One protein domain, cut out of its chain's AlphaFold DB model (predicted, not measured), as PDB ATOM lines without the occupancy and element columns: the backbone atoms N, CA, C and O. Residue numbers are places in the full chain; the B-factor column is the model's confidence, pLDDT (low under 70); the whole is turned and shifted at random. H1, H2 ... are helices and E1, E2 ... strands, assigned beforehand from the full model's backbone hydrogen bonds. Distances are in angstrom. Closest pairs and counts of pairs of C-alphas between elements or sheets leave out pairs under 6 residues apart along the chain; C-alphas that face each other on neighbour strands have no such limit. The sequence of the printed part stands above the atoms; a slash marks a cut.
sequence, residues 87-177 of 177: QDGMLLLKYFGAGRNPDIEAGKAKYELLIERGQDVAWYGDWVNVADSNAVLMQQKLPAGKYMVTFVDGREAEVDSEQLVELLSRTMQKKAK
ATOM      1  N   GLN A  87      31.741  26.166  85.316       47.78
ATOM      2  CA  GLN A  87      31.433  25.872  86.713       47.78
ATOM      3  C   GLN A  87      32.267  26.731  87.676       47.78
ATOM      4  O   GLN A  87      31.723  27.260  88.644       47.78
ATOM      5  N   ASP A  88      33.548  26.959  87.367       48.12
ATOM      6  CA  ASP A  88      34.433  27.802  88.186       48.12
ATOM      7  C   ASP A  88      34.102  29.303  88.080       48.12
ATOM      8  O   ASP A  88      34.092  30.021  89.083       48.12
ATOM      9  N   GLY A  89      33.732  29.787  86.887       51.97
ATOM     10  CA  GLY A  89      33.218  31.152  86.714       51.97
ATOM     11  C   GLY A  89      31.874  31.377  87.421       51.97
ATOM     12  O   GLY A  89      31.656  32.426  88.029       51.97
ATOM     13  N   MET A  90      31.000  30.365  87.411       49.78
ATOM     14  CA  MET A  90      29.724  30.375  88.132       49.78
ATOM     15  C   MET A  90      29.928  30.407  89.653       49.78
ATOM     16  O   MET A  90      29.215  31.117  90.361       49.78
ATOM     17  N   LEU A  91      30.924  29.676  90.166       55.16
ATOM     18  CA  LEU A  91      31.296  29.710  91.581       55.16
ATOM     19  C   LEU A  91      31.777  31.104  91.998       55.16
ATOM     20  O   LEU A  91      31.333  31.610  93.026       55.16
ATOM     21  N   LEU A  92      32.603  31.769  91.187       55.19
ATOM     22  CA  LEU A  92      33.006  33.155  91.449       55.19
ATOM     23  C   LEU A  92      31.801  34.110  91.462       55.19
ATOM     24  O   LEU A  92      31.681  34.918  92.382       55.19
ATOM     25  N   LEU A  93      30.865  33.977  90.520       52.16
ATOM     26  CA  LEU A  93      29.637  34.782  90.504       52.16
ATOM     27  C   LEU A  93      28.783  34.555  91.768       52.16
ATOM     28  O   LEU A  93      28.275  35.510  92.358       52.16
ATOM     29  N   LYS A  94      28.704  33.305  92.239       51.44
ATOM     30  CA  LYS A  94      28.008  32.918  93.477       51.44
ATOM     31  C   LYS A  94      28.645  33.526  94.734       51.44
ATOM     32  O   LYS A  94      27.927  33.866  95.670       51.44
ATOM     33  N   TYR A  95      29.970  33.688  94.753       45.34
ATOM     34  CA  TYR A  95      30.694  34.303  95.873       45.34
ATOM     35  C   TYR A  95      30.666  35.839  95.855       45.34
ATOM     36  O   TYR A  95      30.639  36.450  96.922       45.34
ATOM     37  N   PHE A  96      30.649  36.474  94.677       43.41
ATOM     38  CA  PHE A  96      30.669  37.940  94.555       43.41
ATOM     39  C   PHE A  96      29.274  38.591  94.449       43.41
ATOM     40  O   PHE A  96      29.157  39.790  94.698       43.41
ATOM     41  N   GLY A  97      28.215  37.833  94.132       43.91
ATOM     42  CA  GLY A  97      26.857  38.339  93.861       43.91
ATOM     43  C   GLY A  97      25.777  37.990  94.897       43.91
ATOM     44  O   GLY A  97      24.599  37.911  94.552       43.91
ATOM     45  N   ALA A  98      26.124  37.741  96.164       40.28
ATOM     46  CA  ALA A  98      25.146  37.346  97.183       40.28
ATOM     47  C   ALA A  98      24.272  38.533  97.644       40.28
ATOM     48  O   ALA A  98      24.577  39.201  98.632       40.28
ATOM     49  N   GLY A  99      23.175  38.793  96.922       38.97
ATOM     50  CA  GLY A  99      22.288  39.912  97.244       38.97
ATOM     51  C   GLY A  99      20.842  39.877  96.743       38.97
ATOM     52  O   GLY A  99      20.154  40.855  97.003       38.97
ATOM     53  N   ARG A 100      20.355  38.832  96.051       39.72
ATOM     54  CA  ARG A 100      18.922  38.466  95.873       39.72
ATOM     55  C   ARG A 100      18.810  37.361  94.819       39.72
ATOM     56  O   ARG A 100      19.364  37.516  93.748       39.72
ATOM     57  N   ASN A 101      18.104  36.271  95.137       51.81
ATOM     58  CA  ASN A 101      17.770  35.138  94.251       51.81
ATOM     59  C   ASN A 101      18.849  34.781  93.200       51.81
ATOM     60  O   ASN A 101      18.625  34.949  92.002       51.81
ATOM     61  N   PRO A 102      20.009  34.276  93.660       50.72
ATOM     62  CA  PRO A 102      21.215  34.111  92.847       50.72
ATOM     63  C   PRO A 102      21.073  33.134  91.668       50.72
ATOM     64  O   PRO A 102      21.895  33.172  90.758       50.72
ATOM     65  N   ASP A 103      20.051  32.275  91.647       65.62
ATOM     66  CA  ASP A 103      20.040  31.124  90.739       65.62
ATOM     67  C   ASP A 103      19.516  31.440  89.321       65.62
ATOM     68  O   ASP A 103      19.991  30.860  88.344       65.62
ATOM     69  N   ILE A 104      18.608  32.415  89.159       69.44
ATOM     70  CA  ILE A 104      18.088  32.802  87.827       69.44
ATOM     71  C   ILE A 104      19.050  33.740  87.105       69.44
ATOM     72  O   ILE A 104      19.296  33.564  85.914       69.44
ATOM     73  N   GLU A 105      19.606  34.727  87.810       71.62
ATOM     74  CA  GLU A 105      20.577  35.659  87.223       71.62
ATOM     75  C   GLU A 105      21.855  34.926  86.802       71.62
ATOM     76  O   GLU A 105      22.351  35.146  85.697       71.62
ATOM     77  N   ALA A 106      22.330  33.979  87.621       72.06
ATOM     78  CA  ALA A 106      23.439  33.104  87.254       72.06
ATOM     79  C   ALA A 106      23.098  32.216  86.044       72.06
ATOM     80  O   ALA A 106      23.901  32.094  85.116       72.06
ATOM     81  N   GLY A 107      21.883  31.654  86.002       76.31
ATOM     82  CA  GLY A 107      21.392  30.902  84.845       76.31
ATOM     83  C   GLY A 107      21.353  31.740  83.562       76.31
ATOM     84  O   GLY A 107      21.776  31.266  82.507       76.31
ATOM     85  N   LYS A 108      20.917  32.999  83.656       82.12
ATOM     86  CA  LYS A 108      20.846  33.929  82.524       82.12
ATOM     87  C   LYS A 108      22.232  34.329  82.013       82.12
ATOM     88  O   LYS A 108      22.465  34.283  80.809       82.12
ATOM     89  N   ALA A 109      23.170  34.629  82.910       79.50
ATOM     90  CA  ALA A 109      24.555  34.916  82.535       79.50
ATOM     91  C   ALA A 109      25.213  33.716  81.827       79.50
ATOM     92  O   ALA A 109      25.911  33.880  80.823       79.50
ATOM     93  N   LYS A 110      24.953  32.488  82.304       80.12
ATOM     94  CA  LYS A 110      25.401  31.267  81.618       80.12
ATOM     95  C   LYS A 110      24.752  31.126  80.237       80.12
ATOM     96  O   LYS A 110      25.458  30.800  79.289       80.12
ATOM     97  N   TYR A 111      23.452  31.383  80.100       82.81
ATOM     98  CA  TYR A 111      22.758  31.344  78.807       82.81
ATOM     99  C   TYR A 111      23.380  32.304  77.780       82.81
ATOM    100  O   TYR A 111      23.700  31.882  76.668       82.81
ATOM    101  N   GLU A 112      23.616  33.558  78.169       82.19
ATOM    102  CA  GLU A 112      24.233  34.579  77.311       82.19
ATOM    103  C   GLU A 112      25.629  34.142  76.836       82.19
ATOM    104  O   GLU A 112      25.911  34.163  75.638       82.19
ATOM    105  N   LEU A 113      26.457  33.612  77.742       79.31
ATOM    106  CA  LEU A 113      27.787  33.094  77.409       79.31
ATOM    107  C   LEU A 113      27.743  31.935  76.398       79.31
ATOM    108  O   LEU A 113      28.618  31.813  75.537       79.31
ATOM    109  N   LEU A 114      26.763  31.035  76.518       80.69
ATOM    110  CA  LEU A 114      26.645  29.890  75.613       80.69
ATOM    111  C   LEU A 114      26.169  30.325  74.219       80.69
ATOM    112  O   LEU A 114      26.658  29.789  73.221       80.69
ATOM    113  N   ILE A 115      25.298  31.335  74.145       84.31
ATOM    114  CA  ILE A 115      24.907  31.968  72.878       84.31
ATOM    115  C   ILE A 115      26.095  32.655  72.212       84.31
ATOM    116  O   ILE A 115      26.311  32.457  71.017       84.31
ATOM    117  N   GLU A 116      26.895  33.415  72.962       76.06
ATOM    118  CA  GLU A 116      28.098  34.069  72.428       76.06
ATOM    119  C   GLU A 116      29.095  33.061  71.838       76.06
ATOM    120  O   GLU A 116      29.787  33.351  70.862       76.06
ATOM    121  N   ARG A 117      29.134  31.843  72.386       74.38
ATOM    122  CA  ARG A 117      29.950  30.725  71.883       74.38
ATOM    123  C   ARG A 117      29.330  29.994  70.687       74.38
ATOM    124  O   ARG A 117      29.911  29.011  70.224       74.38
ATOM    125  N   GLY A 118      28.171  30.433  70.202       76.00
ATOM    126  CA  GLY A 118      27.457  29.820  69.082       76.00
ATOM    127  C   GLY A 118      26.883  28.438  69.401       76.00
ATOM    128  O   GLY A 118      26.736  27.618  68.496       76.00
ATOM    129  N   GLN A 119      26.612  28.144  70.676       81.56
ATOM    130  CA  GLN A 119      26.021  26.869  71.076       81.56
ATOM    131  C   GLN A 119      24.495  26.884  70.935       81.56
ATOM    132  O   GLN A 119      23.846  27.917  71.073       81.56
ATOM    133  N   ASP A 120      23.923  25.708  70.677       83.62
ATOM    134  CA  ASP A 120      22.478  25.510  70.549       83.62
ATOM    135  C   ASP A 120      21.854  25.366  71.947       83.62
ATOM    136  O   ASP A 120      21.913  24.301  72.574       83.62
ATOM    137  N   VAL A 121      21.342  26.487  72.464       88.19
ATOM    138  CA  VAL A 121      20.791  26.620  73.817       88.19
ATOM    139  C   VAL A 121      19.435  27.315  73.761       88.19
ATOM    140  O   VAL A 121      19.283  28.339  73.096       88.19
ATOM    141  N   ALA A 122      18.451  26.795  74.497       89.06
ATOM    142  CA  ALA A 122      17.137  27.419  74.644       89.06
ATOM    143  C   ALA A 122      16.877  27.833  76.097       89.06
ATOM    144  O   ALA A 122      17.170  27.083  77.030       89.06
ATOM    145  N   TRP A 123      16.315  29.032  76.264       87.69
ATOM    146  CA  TRP A 123      15.962  29.625  77.552       87.69
ATOM    147  C   TRP A 123      14.474  29.448  77.852       87.69
ATOM    148  O   TRP A 123      13.620  29.722  77.009       87.69
ATOM    149  N   TYR A 124      14.173  29.036  79.080       84.81
ATOM    150  CA  TYR A 124      12.820  28.855  79.609       84.81
ATOM    151  C   TYR A 124      12.575  29.665  80.888       84.81
ATOM    152  O   TYR A 124      11.442  29.722  81.369       84.81
ATOM    153  N   GLY A 125      13.606  30.325  81.424       78.94
ATOM    154  CA  GLY A 125      13.560  30.987  82.726       78.94
ATOM    155  C   GLY A 125      12.515  32.097  82.873       78.94
ATOM    156  O   GLY A 125      12.057  32.337  83.985       78.94
ATOM    157  N   ASP A 126      12.049  32.711  81.780       78.25
ATOM    158  CA  ASP A 126      11.000  33.746  81.847       78.25
ATOM    159  C   ASP A 126       9.610  33.169  82.184       78.25
ATOM    160  O   ASP A 126       8.682  33.901  82.533       78.25
ATOM    161  N   TRP A 127       9.444  31.847  82.063       72.88
ATOM    162  CA  TRP A 127       8.146  31.170  82.115       72.88
ATOM    163  C   TRP A 127       8.016  30.212  83.300       72.88
ATOM    164  O   TRP A 127       6.927  29.659  83.493       72.88
ATOM    165  N   VAL A 128       9.085  30.012  84.080       76.06
ATOM    166  CA  VAL A 128       9.135  29.019  85.158       76.06
ATOM    167  C   VAL A 128       8.806  29.584  86.532       76.06
ATOM    168  O   VAL A 128       9.049  30.748  86.842       76.06
ATOM    169  N   ASN A 129       8.265  28.716  87.387       75.50
ATOM    170  CA  ASN A 129       8.049  29.029  88.788       75.50
ATOM    171  C   ASN A 129       9.351  28.839  89.576       75.50
ATOM    172  O   ASN A 129       9.813  27.714  89.748       75.50
ATOM    173  N   VAL A 130       9.892  29.935  90.104       72.62
ATOM    174  CA  VAL A 130      11.136  29.961  90.895       72.62
ATOM    175  C   VAL A 130      11.038  29.134  92.185       72.62
ATOM    176  O   VAL A 130      12.049  28.713  92.734       72.62
ATOM    177  N   ALA A 131       9.822  28.875  92.677       75.38
ATOM    178  CA  ALA A 131       9.606  28.038  93.856       75.38
ATOM    179  C   ALA A 131       9.727  26.527  93.569       75.38
ATOM    180  O   ALA A 131       9.815  25.740  94.510       75.38
ATOM    181  N   ASP A 132       9.707  26.105  92.297       76.25
ATOM    182  CA  ASP A 132       9.892  24.703  91.915       76.25
ATOM    183  C   ASP A 132      11.360  24.440  91.571       76.25
ATOM    184  O   ASP A 132      11.829  24.758  90.481       76.25
ATOM    185  N   SER A 133      12.082  23.802  92.492       76.56
ATOM    186  CA  SER A 133      13.488  23.435  92.298       76.56
ATOM    187  C   SER A 133      13.721  22.465  91.136       76.56
ATOM    188  O   SER A 133      14.842  22.355  90.652       76.56
ATOM    189  N   ASN A 134      12.679  21.775  90.658       79.94
ATOM    190  CA  ASN A 134      12.768  20.878  89.504       79.94
ATOM    191  C   ASN A 134      12.322  21.539  88.192       79.94
ATOM    192  O   ASN A 134      12.230  20.854  87.173       79.94
ATOM    193  N   ALA A 135      12.021  22.840  88.197       83.06
ATOM    194  CA  ALA A 135      11.721  23.551  86.967       83.06
ATOM    195  C   ALA A 135      12.994  23.757  86.137       83.06
ATOM    196  O   ALA A 135      14.074  24.035  86.661       83.06
ATOM    197  N   VAL A 136      12.853  23.611  84.824       85.81
ATOM    198  CA  VAL A 136      13.955  23.721  83.865       85.81
ATOM    199  C   VAL A 136      14.153  25.177  83.448       85.81
ATOM    200  O   VAL A 136      13.250  25.771  82.869       85.81
ATOM    201  N   LEU A 137      15.336  25.747  83.694       87.06
ATOM    202  CA  LEU A 137      15.689  27.112  83.278       87.06
ATOM    203  C   LEU A 137      16.164  27.184  81.831       87.06
ATOM    204  O   LEU A 137      15.820  28.118  81.112       87.06
ATOM    205  N   MET A 138      16.977  26.222  81.410       88.69
ATOM    206  CA  MET A 138      17.519  26.173  80.057       88.69
ATOM    207  C   MET A 138      17.926  24.759  79.676       88.69
ATOM    208  O   MET A 138      18.247  23.935  80.538       88.69
ATOM    209  N   GLN A 139      17.955  24.517  78.371       89.25
ATOM    210  CA  GLN A 139      18.530  23.313  77.785       89.25
ATOM    211  C   GLN A 139      19.669  23.692  76.843       89.25
ATOM    212  O   GLN A 139      19.565  24.667  76.100       89.25
ATOM    213  N   GLN A 140      20.709  22.876  76.820       89.00
ATOM    214  CA  GLN A 140      21.801  22.934  75.863       89.00
ATOM    215  C   GLN A 140      21.855  21.606  75.112       89.00
ATOM    216  O   GLN A 140      21.861  20.536  75.722       89.00
ATOM    217  N   LYS A 141      21.926  21.660  73.785       85.81
ATOM    218  CA  LYS A 141      22.072  20.460  72.963       85.81
ATOM    219  C   LYS A 141      23.504  19.933  73.040       85.81
ATOM    220  O   LYS A 141      24.463  20.669  72.809       85.81
ATOM    221  N   LEU A 142      23.642  18.647  73.340       84.94
ATOM    222  CA  LEU A 142      24.915  17.938  73.352       84.94
ATOM    223  C   LEU A 142      25.093  17.109  72.067       84.94
ATOM    224  O   LEU A 142      24.119  16.771  71.382       84.94
ATOM    225  N   PRO A 143      26.340  16.734  71.735       77.56
ATOM    226  CA  PRO A 143      26.606  15.713  70.728       77.56
ATOM    227  C   PRO A 143      25.893  14.393  71.072       77.56
ATOM    228  O   PRO A 143      25.616  14.112  72.235       77.56
ATOM    229  N   ALA A 144      25.611  13.569  70.061       79.44
ATOM    230  CA  ALA A 144      24.909  12.283  70.203       79.44
ATOM    231  C   ALA A 144      23.419  12.360  70.611       79.44
ATOM    232  O   ALA A 144      22.861  11.376  71.085       79.44
ATOM    233  N   GLY A 145      22.754  13.499  70.380       79.38
ATOM    234  CA  GLY A 145      21.297  13.617  70.550       79.38
ATOM    235  C   GLY A 145      20.838  13.709  72.006       79.38
ATOM    236  O   GLY A 145      19.663  13.493  72.293       79.38
ATOM    237  N   LYS A 146      21.764  14.029  72.910       86.56
ATOM    238  CA  LYS A 146      21.491  14.271  74.325       86.56
ATOM    239  C   LYS A 146      21.373  15.760  74.618       86.56
ATOM    240  O   LYS A 146      21.760  16.598  73.801       86.56
ATOM    241  N   TYR A 147      20.864  16.086  75.794       87.69
ATOM    242  CA  TYR A 147      20.639  17.457  76.227       87.69
ATOM    243  C   TYR A 147      21.157  17.645  77.646       87.69
ATOM    244  O   TYR A 147      20.917  16.812  78.514       87.69
ATOM    245  N   MET A 148      21.856  18.747  77.888       86.06
ATOM    246  CA  MET A 148      22.171  19.206  79.233       86.06
ATOM    247  C   MET A 148      21.067  20.154  79.682       86.06
ATOM    248  O   MET A 148      20.816  21.172  79.039       86.06
ATOM    249  N   VAL A 149      20.413  19.832  80.786       89.06
ATOM    250  CA  VAL A 149      19.342  20.637  81.368       89.06
ATOM    251  C   VAL A 149      19.857  21.300  82.633       89.06
ATOM    252  O   VAL A 149      20.446  20.635  83.479       89.06
ATOM    253  N   THR A 150      19.637  22.608  82.767       84.56
ATOM    254  CA  THR A 150      19.910  23.351  84.006       84.56
ATOM    255  C   THR A 150      18.592  23.662  84.709       84.56
ATOM    256  O   THR A 150      17.678  24.224  84.098       84.56
ATOM    257  N   PHE A 151      18.491  23.294  85.984       84.50
ATOM    258  CA  PHE A 151      17.316  23.518  86.826       84.50
ATOM    259  C   PHE A 151      17.384  24.855  87.570       84.50
ATOM    260  O   PHE A 151      18.447  25.470  87.669       84.50
ATOM    261  N   VAL A 152      16.248  25.293  88.119       78.56
ATOM    262  CA  VAL A 152      16.132  26.528  88.919       78.56
ATOM    263  C   VAL A 152      17.063  26.541  90.127       78.56
ATOM    264  O   VAL A 152      17.545  27.600  90.491       78.56
ATOM    265  N   ASP A 153      17.355  25.390  90.725       74.62
ATOM    266  CA  ASP A 153      18.285  25.286  91.857       74.62
ATOM    267  C   ASP A 153      19.768  25.204  91.443       74.62
ATOM    268  O   ASP A 153      20.645  24.929  92.268       74.62
ATOM    269  N   GLY A 154      20.055  25.411  90.155       71.81
ATOM    270  CA  GLY A 154      21.399  25.371  89.590       71.81
ATOM    271  C   GLY A 154      21.959  23.964  89.390       71.81
ATOM    272  O   GLY A 154      23.105  23.837  88.952       71.81
ATOM    273  N   ARG A 155      21.198  22.898  89.682       80.94
ATOM    274  CA  ARG A 155      21.608  21.539  89.309       80.94
ATOM    275  C   ARG A 155      21.604  21.389  87.794       80.94
ATOM    276  O   ARG A 155      20.793  21.987  87.088       80.94
ATOM    277  N   GLU A 156      22.486  20.527  87.310       83.44
ATOM    278  CA  GLU A 156      22.579  20.169  85.901       83.44
ATOM    279  C   GLU A 156      22.394  18.662  85.747       83.44
ATOM    280  O   GLU A 156      22.897  17.885  86.564       83.44
ATOM    281  N   ALA A 157      21.657  18.248  84.720       82.25
ATOM    282  CA  ALA A 157      21.482  16.843  84.383       82.25
ATOM    283  C   ALA A 157      21.552  16.633  82.873       82.25
ATOM    284  O   ALA A 157      20.952  17.377  82.098       82.25
ATOM    285  N   GLU A 158      22.257  15.581  82.472       88.44
ATOM    286  CA  GLU A 158      22.227  15.080  81.105       88.44
ATOM    287  C   GLU A 158      21.003  14.181  80.933       88.44
ATOM    288  O   GLU A 158      20.809  13.231  81.694       88.44
ATOM    289  N   VAL A 159      20.182  14.490  79.936       86.19
ATOM    290  CA  VAL A 159      18.938  13.785  79.637       86.19
ATOM    291  C   VAL A 159      18.854  13.468  78.150       86.19
ATOM    292  O   VAL A 159      19.460  14.140  77.307       86.19
ATOM    293  N   ASP A 160      18.102  12.431  77.814       89.00
ATOM    294  CA  ASP A 160      17.721  12.162  76.429       89.00
ATOM    295  C   ASP A 160      16.516  13.022  75.996       89.00
ATOM    296  O   ASP A 160      15.962  13.814  76.764       89.00
ATOM    297  N   SER A 161      16.118  12.896  74.730       84.94
ATOM    298  CA  SER A 161      14.984  13.639  74.178       84.94
ATOM    299  C   SER A 161      13.644  13.303  74.838       84.94
ATOM    300  O   SER A 161      12.793  14.184  74.934       84.94
ATOM    301  N   GLU A 162      13.430  12.058  75.270       86.75
ATOM    302  CA  GLU A 162      12.159  11.635  75.874       86.75
ATOM    303  C   GLU A 162      12.022  12.221  77.283       86.75
ATOM    304  O   GLU A 162      11.013  12.855  77.609       86.75
ATOM    305  N   GLN A 163      13.085  12.106  78.076       86.31
ATOM    306  CA  GLN A 163      13.199  12.684  79.412       86.31
ATOM    307  C   GLN A 163      13.089  14.211  79.383       86.31
ATOM    308  O   GLN A 163      12.433  14.804  80.241       86.31
ATOM    309  N   LEU A 164      13.684  14.862  78.381       86.31
ATOM    310  CA  LEU A 164      13.569  16.306  78.199       86.31
ATOM    311  C   LEU A 164      12.115  16.737  77.968       86.31
ATOM    312  O   LEU A 164      11.635  17.672  78.613       86.31
ATOM    313  N   VAL A 165      11.400  16.052  77.070       86.56
ATOM    314  CA  VAL A 165       9.988  16.345  76.789       86.56
ATOM    315  C   VAL A 165       9.138  16.146  78.041       86.56
ATOM    316  O   VAL A 165       8.272  16.978  78.329       86.56
ATOM    317  N   GLU A 166       9.399  15.095  78.820       87.44
ATOM    318  CA  GLU A 166       8.701  14.857  80.084       87.44
ATOM    319  C   GLU A 166       8.951  15.985  81.100       87.44
ATOM    320  O   GLU A 166       8.002  16.515  81.690       87.44
ATOM    321  N   LEU A 167      10.209  16.398  81.276       86.06
ATOM    322  CA  LEU A 167      10.591  17.470  82.198       86.06
ATOM    323  C   LEU A 167       9.964  18.815  81.811       86.06
ATOM    324  O   LEU A 167       9.399  19.508  82.667       86.06
ATOM    325  N   LEU A 168       9.999  19.173  80.526       84.31
ATOM    326  CA  LEU A 168       9.381  20.402  80.026       84.31
ATOM    327  C   LEU A 168       7.855  20.357  80.165       84.31
ATOM    328  O   LEU A 168       7.253  21.324  80.638       84.31
ATOM    329  N   SER A 169       7.229  19.218  79.858       83.31
ATOM    330  CA  SER A 169       5.779  19.032  80.005       83.31
ATOM    331  C   SER A 169       5.331  19.194  81.458       83.31
ATOM    332  O   SER A 169       4.351  19.888  81.728       83.31
ATOM    333  N   ARG A 170       6.073  18.619  82.415       80.81
ATOM    334  CA  ARG A 170       5.807  18.780  83.855       80.81
ATOM    335  C   ARG A 170       5.968  20.230  84.308       80.81
ATOM    336  O   ARG A 170       5.132  20.728  85.063       80.81
ATOM    337  N   THR A 171       7.011  20.907  83.826       73.44
ATOM    338  CA  THR A 171       7.279  22.320  84.138       73.44
ATOM    339  C   THR A 171       6.140  23.216  83.638       73.44
ATOM    340  O   THR A 171       5.680  24.098  84.364       73.44
ATOM    341  N   MET A 172       5.613  22.949  82.439       71.62
ATOM    342  CA  MET A 172       4.493  23.702  81.862       71.62
ATOM    343  C   MET A 172       3.140  23.373  82.515       71.62
ATOM    344  O   MET A 172       2.342  24.280  82.753       71.62
ATOM    345  N   GLN A 173       2.871  22.107  82.856       67.00
ATOM    346  CA  GLN A 173       1.604  21.696  83.483       67.00
ATOM    347  C   GLN A 173       1.415  22.267  84.892       67.00
ATOM    348  O   GLN A 173       0.299  22.641  85.250       67.00
ATOM    349  N   LYS A 174       2.486  22.380  85.690       59.91
ATOM    350  CA  LYS A 174       2.403  22.949  87.048       59.91
ATOM    351  C   LYS A 174       2.025  24.433  87.081       59.91
ATOM    352  O   LYS A 174       1.592  24.902  88.123       59.91
ATOM    353  N   LYS A 175       2.166  25.156  85.966       52.06
ATOM    354  CA  LYS A 175       1.733  26.556  85.823       52.06
ATOM    355  C   LYS A 175       0.243  26.689  85.480       52.06
ATOM    356  O   LYS A 175      -0.343  27.738  85.713       52.06
ATOM    357  N   ALA A 176      -0.363  25.655  84.894       51.69
ATOM    358  CA  ALA A 176      -1.762  25.684  84.457       51.69
ATOM    359  C   ALA A 176      -2.775  25.454  85.599       51.69
ATOM    360  O   ALA A 176      -3.979  25.433  85.347       51.69
ATOM    361  N   LYS A 177      -2.297  25.263  86.833       42.84
ATOM    362  CA  LYS A 177      -3.087  25.114  88.058       42.84
ATOM    363  C   LYS A 177      -2.840  26.299  88.975       42.84
ATOM    364  O   LYS A 177      -3.824  26.721  89.618       42.84
TER     365      LYS A 177
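What this domain is: This is residues 87 to 177 of the 177 residues of an uncharacterized protein of Phycisphaerales bacterium (UniProt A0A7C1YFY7). A small antiparallel sheet of four strands, E1 to E4, stands in the middle as a twisted slab, with helix H2 packed on one face and helix H3 over the other. Helix H1 packs on H2 on the side away from the sheet, at the far end of a flat body. The printed part has 91 residues, with three named helices and four named strands in the order H1, H2, E1, E2, E3, E4, H3; the class is mixed, helices and strands. The whole is compact, with a radius of gyration of the C-alphas of 13.2 A, and the C-alphas span 37 by 35 by 18 A.

How they stand to each other: Begin at the sheet, which runs E1, residues 121 to 123, E2, residues 136 to 141, E3, residues 147 to 151, and E4, residues 156 to 159. It is a meander, each strand the antiparallel neighbour of the one before, and its edge strands are E1 and E4. Between E1 and E2 look for N 122 and O 139, 2.9 A apart and within hydrogen-bond range. Between E2 and E3 you find N 140 and O 148 at 2.8 A, and between E3 and E4 N 149 and O 157 at 2.8 A, both within that range. From edge to edge the strands' lines turn by 63 degrees. H2, residues 102 to 116, is on the sheet at a height of 9.0 A, over E1 and E2 and slantwise to the strands, at 38 degrees to E1 on the local plane. Its closest C-alphas to E1 are those of Ile 115 and Val 121, 6.8 A apart. H3, residues 161 to 173, is on the opposite face at a height of 9.2 A, which gives three layers, helices on both faces of a sheet. It lies only just over E2 and E3, with 3 of its C-alphas falling on each, and runs along the strands, at 22 degrees to E2 on the local plane. The closest C-alphas of E2 and H3 are those of Val 136 and Thr 171, 6.8 A apart. H1, residues 87 to 96, is not on the sheet. It touches H2 at a steep tilt of 45 degrees, opposite ways, with the C-alphas of Met 90 and Ala 106 closest at 6.9 A. H2 and H3 are apart. In H1, H2 and H3 every O i to N i+4 pair is within hydrogen-bond range.

Where its parts are: Find C-alpha 136 at (13.955, 23.721, 83.865); from there E2 runs 14.0 A to C-alpha 141, and E3 returns over 12.7 A. E1 measures 6.8 A and E4 9.7 A. H1 begins at C-alpha 87, (31.433, 25.872, 86.713), and is 14.4 A long. H2 is 21.5 A long, and H3 runs 18.2 A to C-alpha 173 at (1.604, 21.696, 83.483).

The domain as a whole: The C-alphas farthest apart, those of Gly 99 and Ala 144, are 38.7 A apart. The printed part has no cut. The link from E1 to E2, residues 124 to 135, is long; the others are tight. The mean pLDDT of the printed part is 74.0, and confidence is low, under 70, at residues 87 to 104 and 173 to 177.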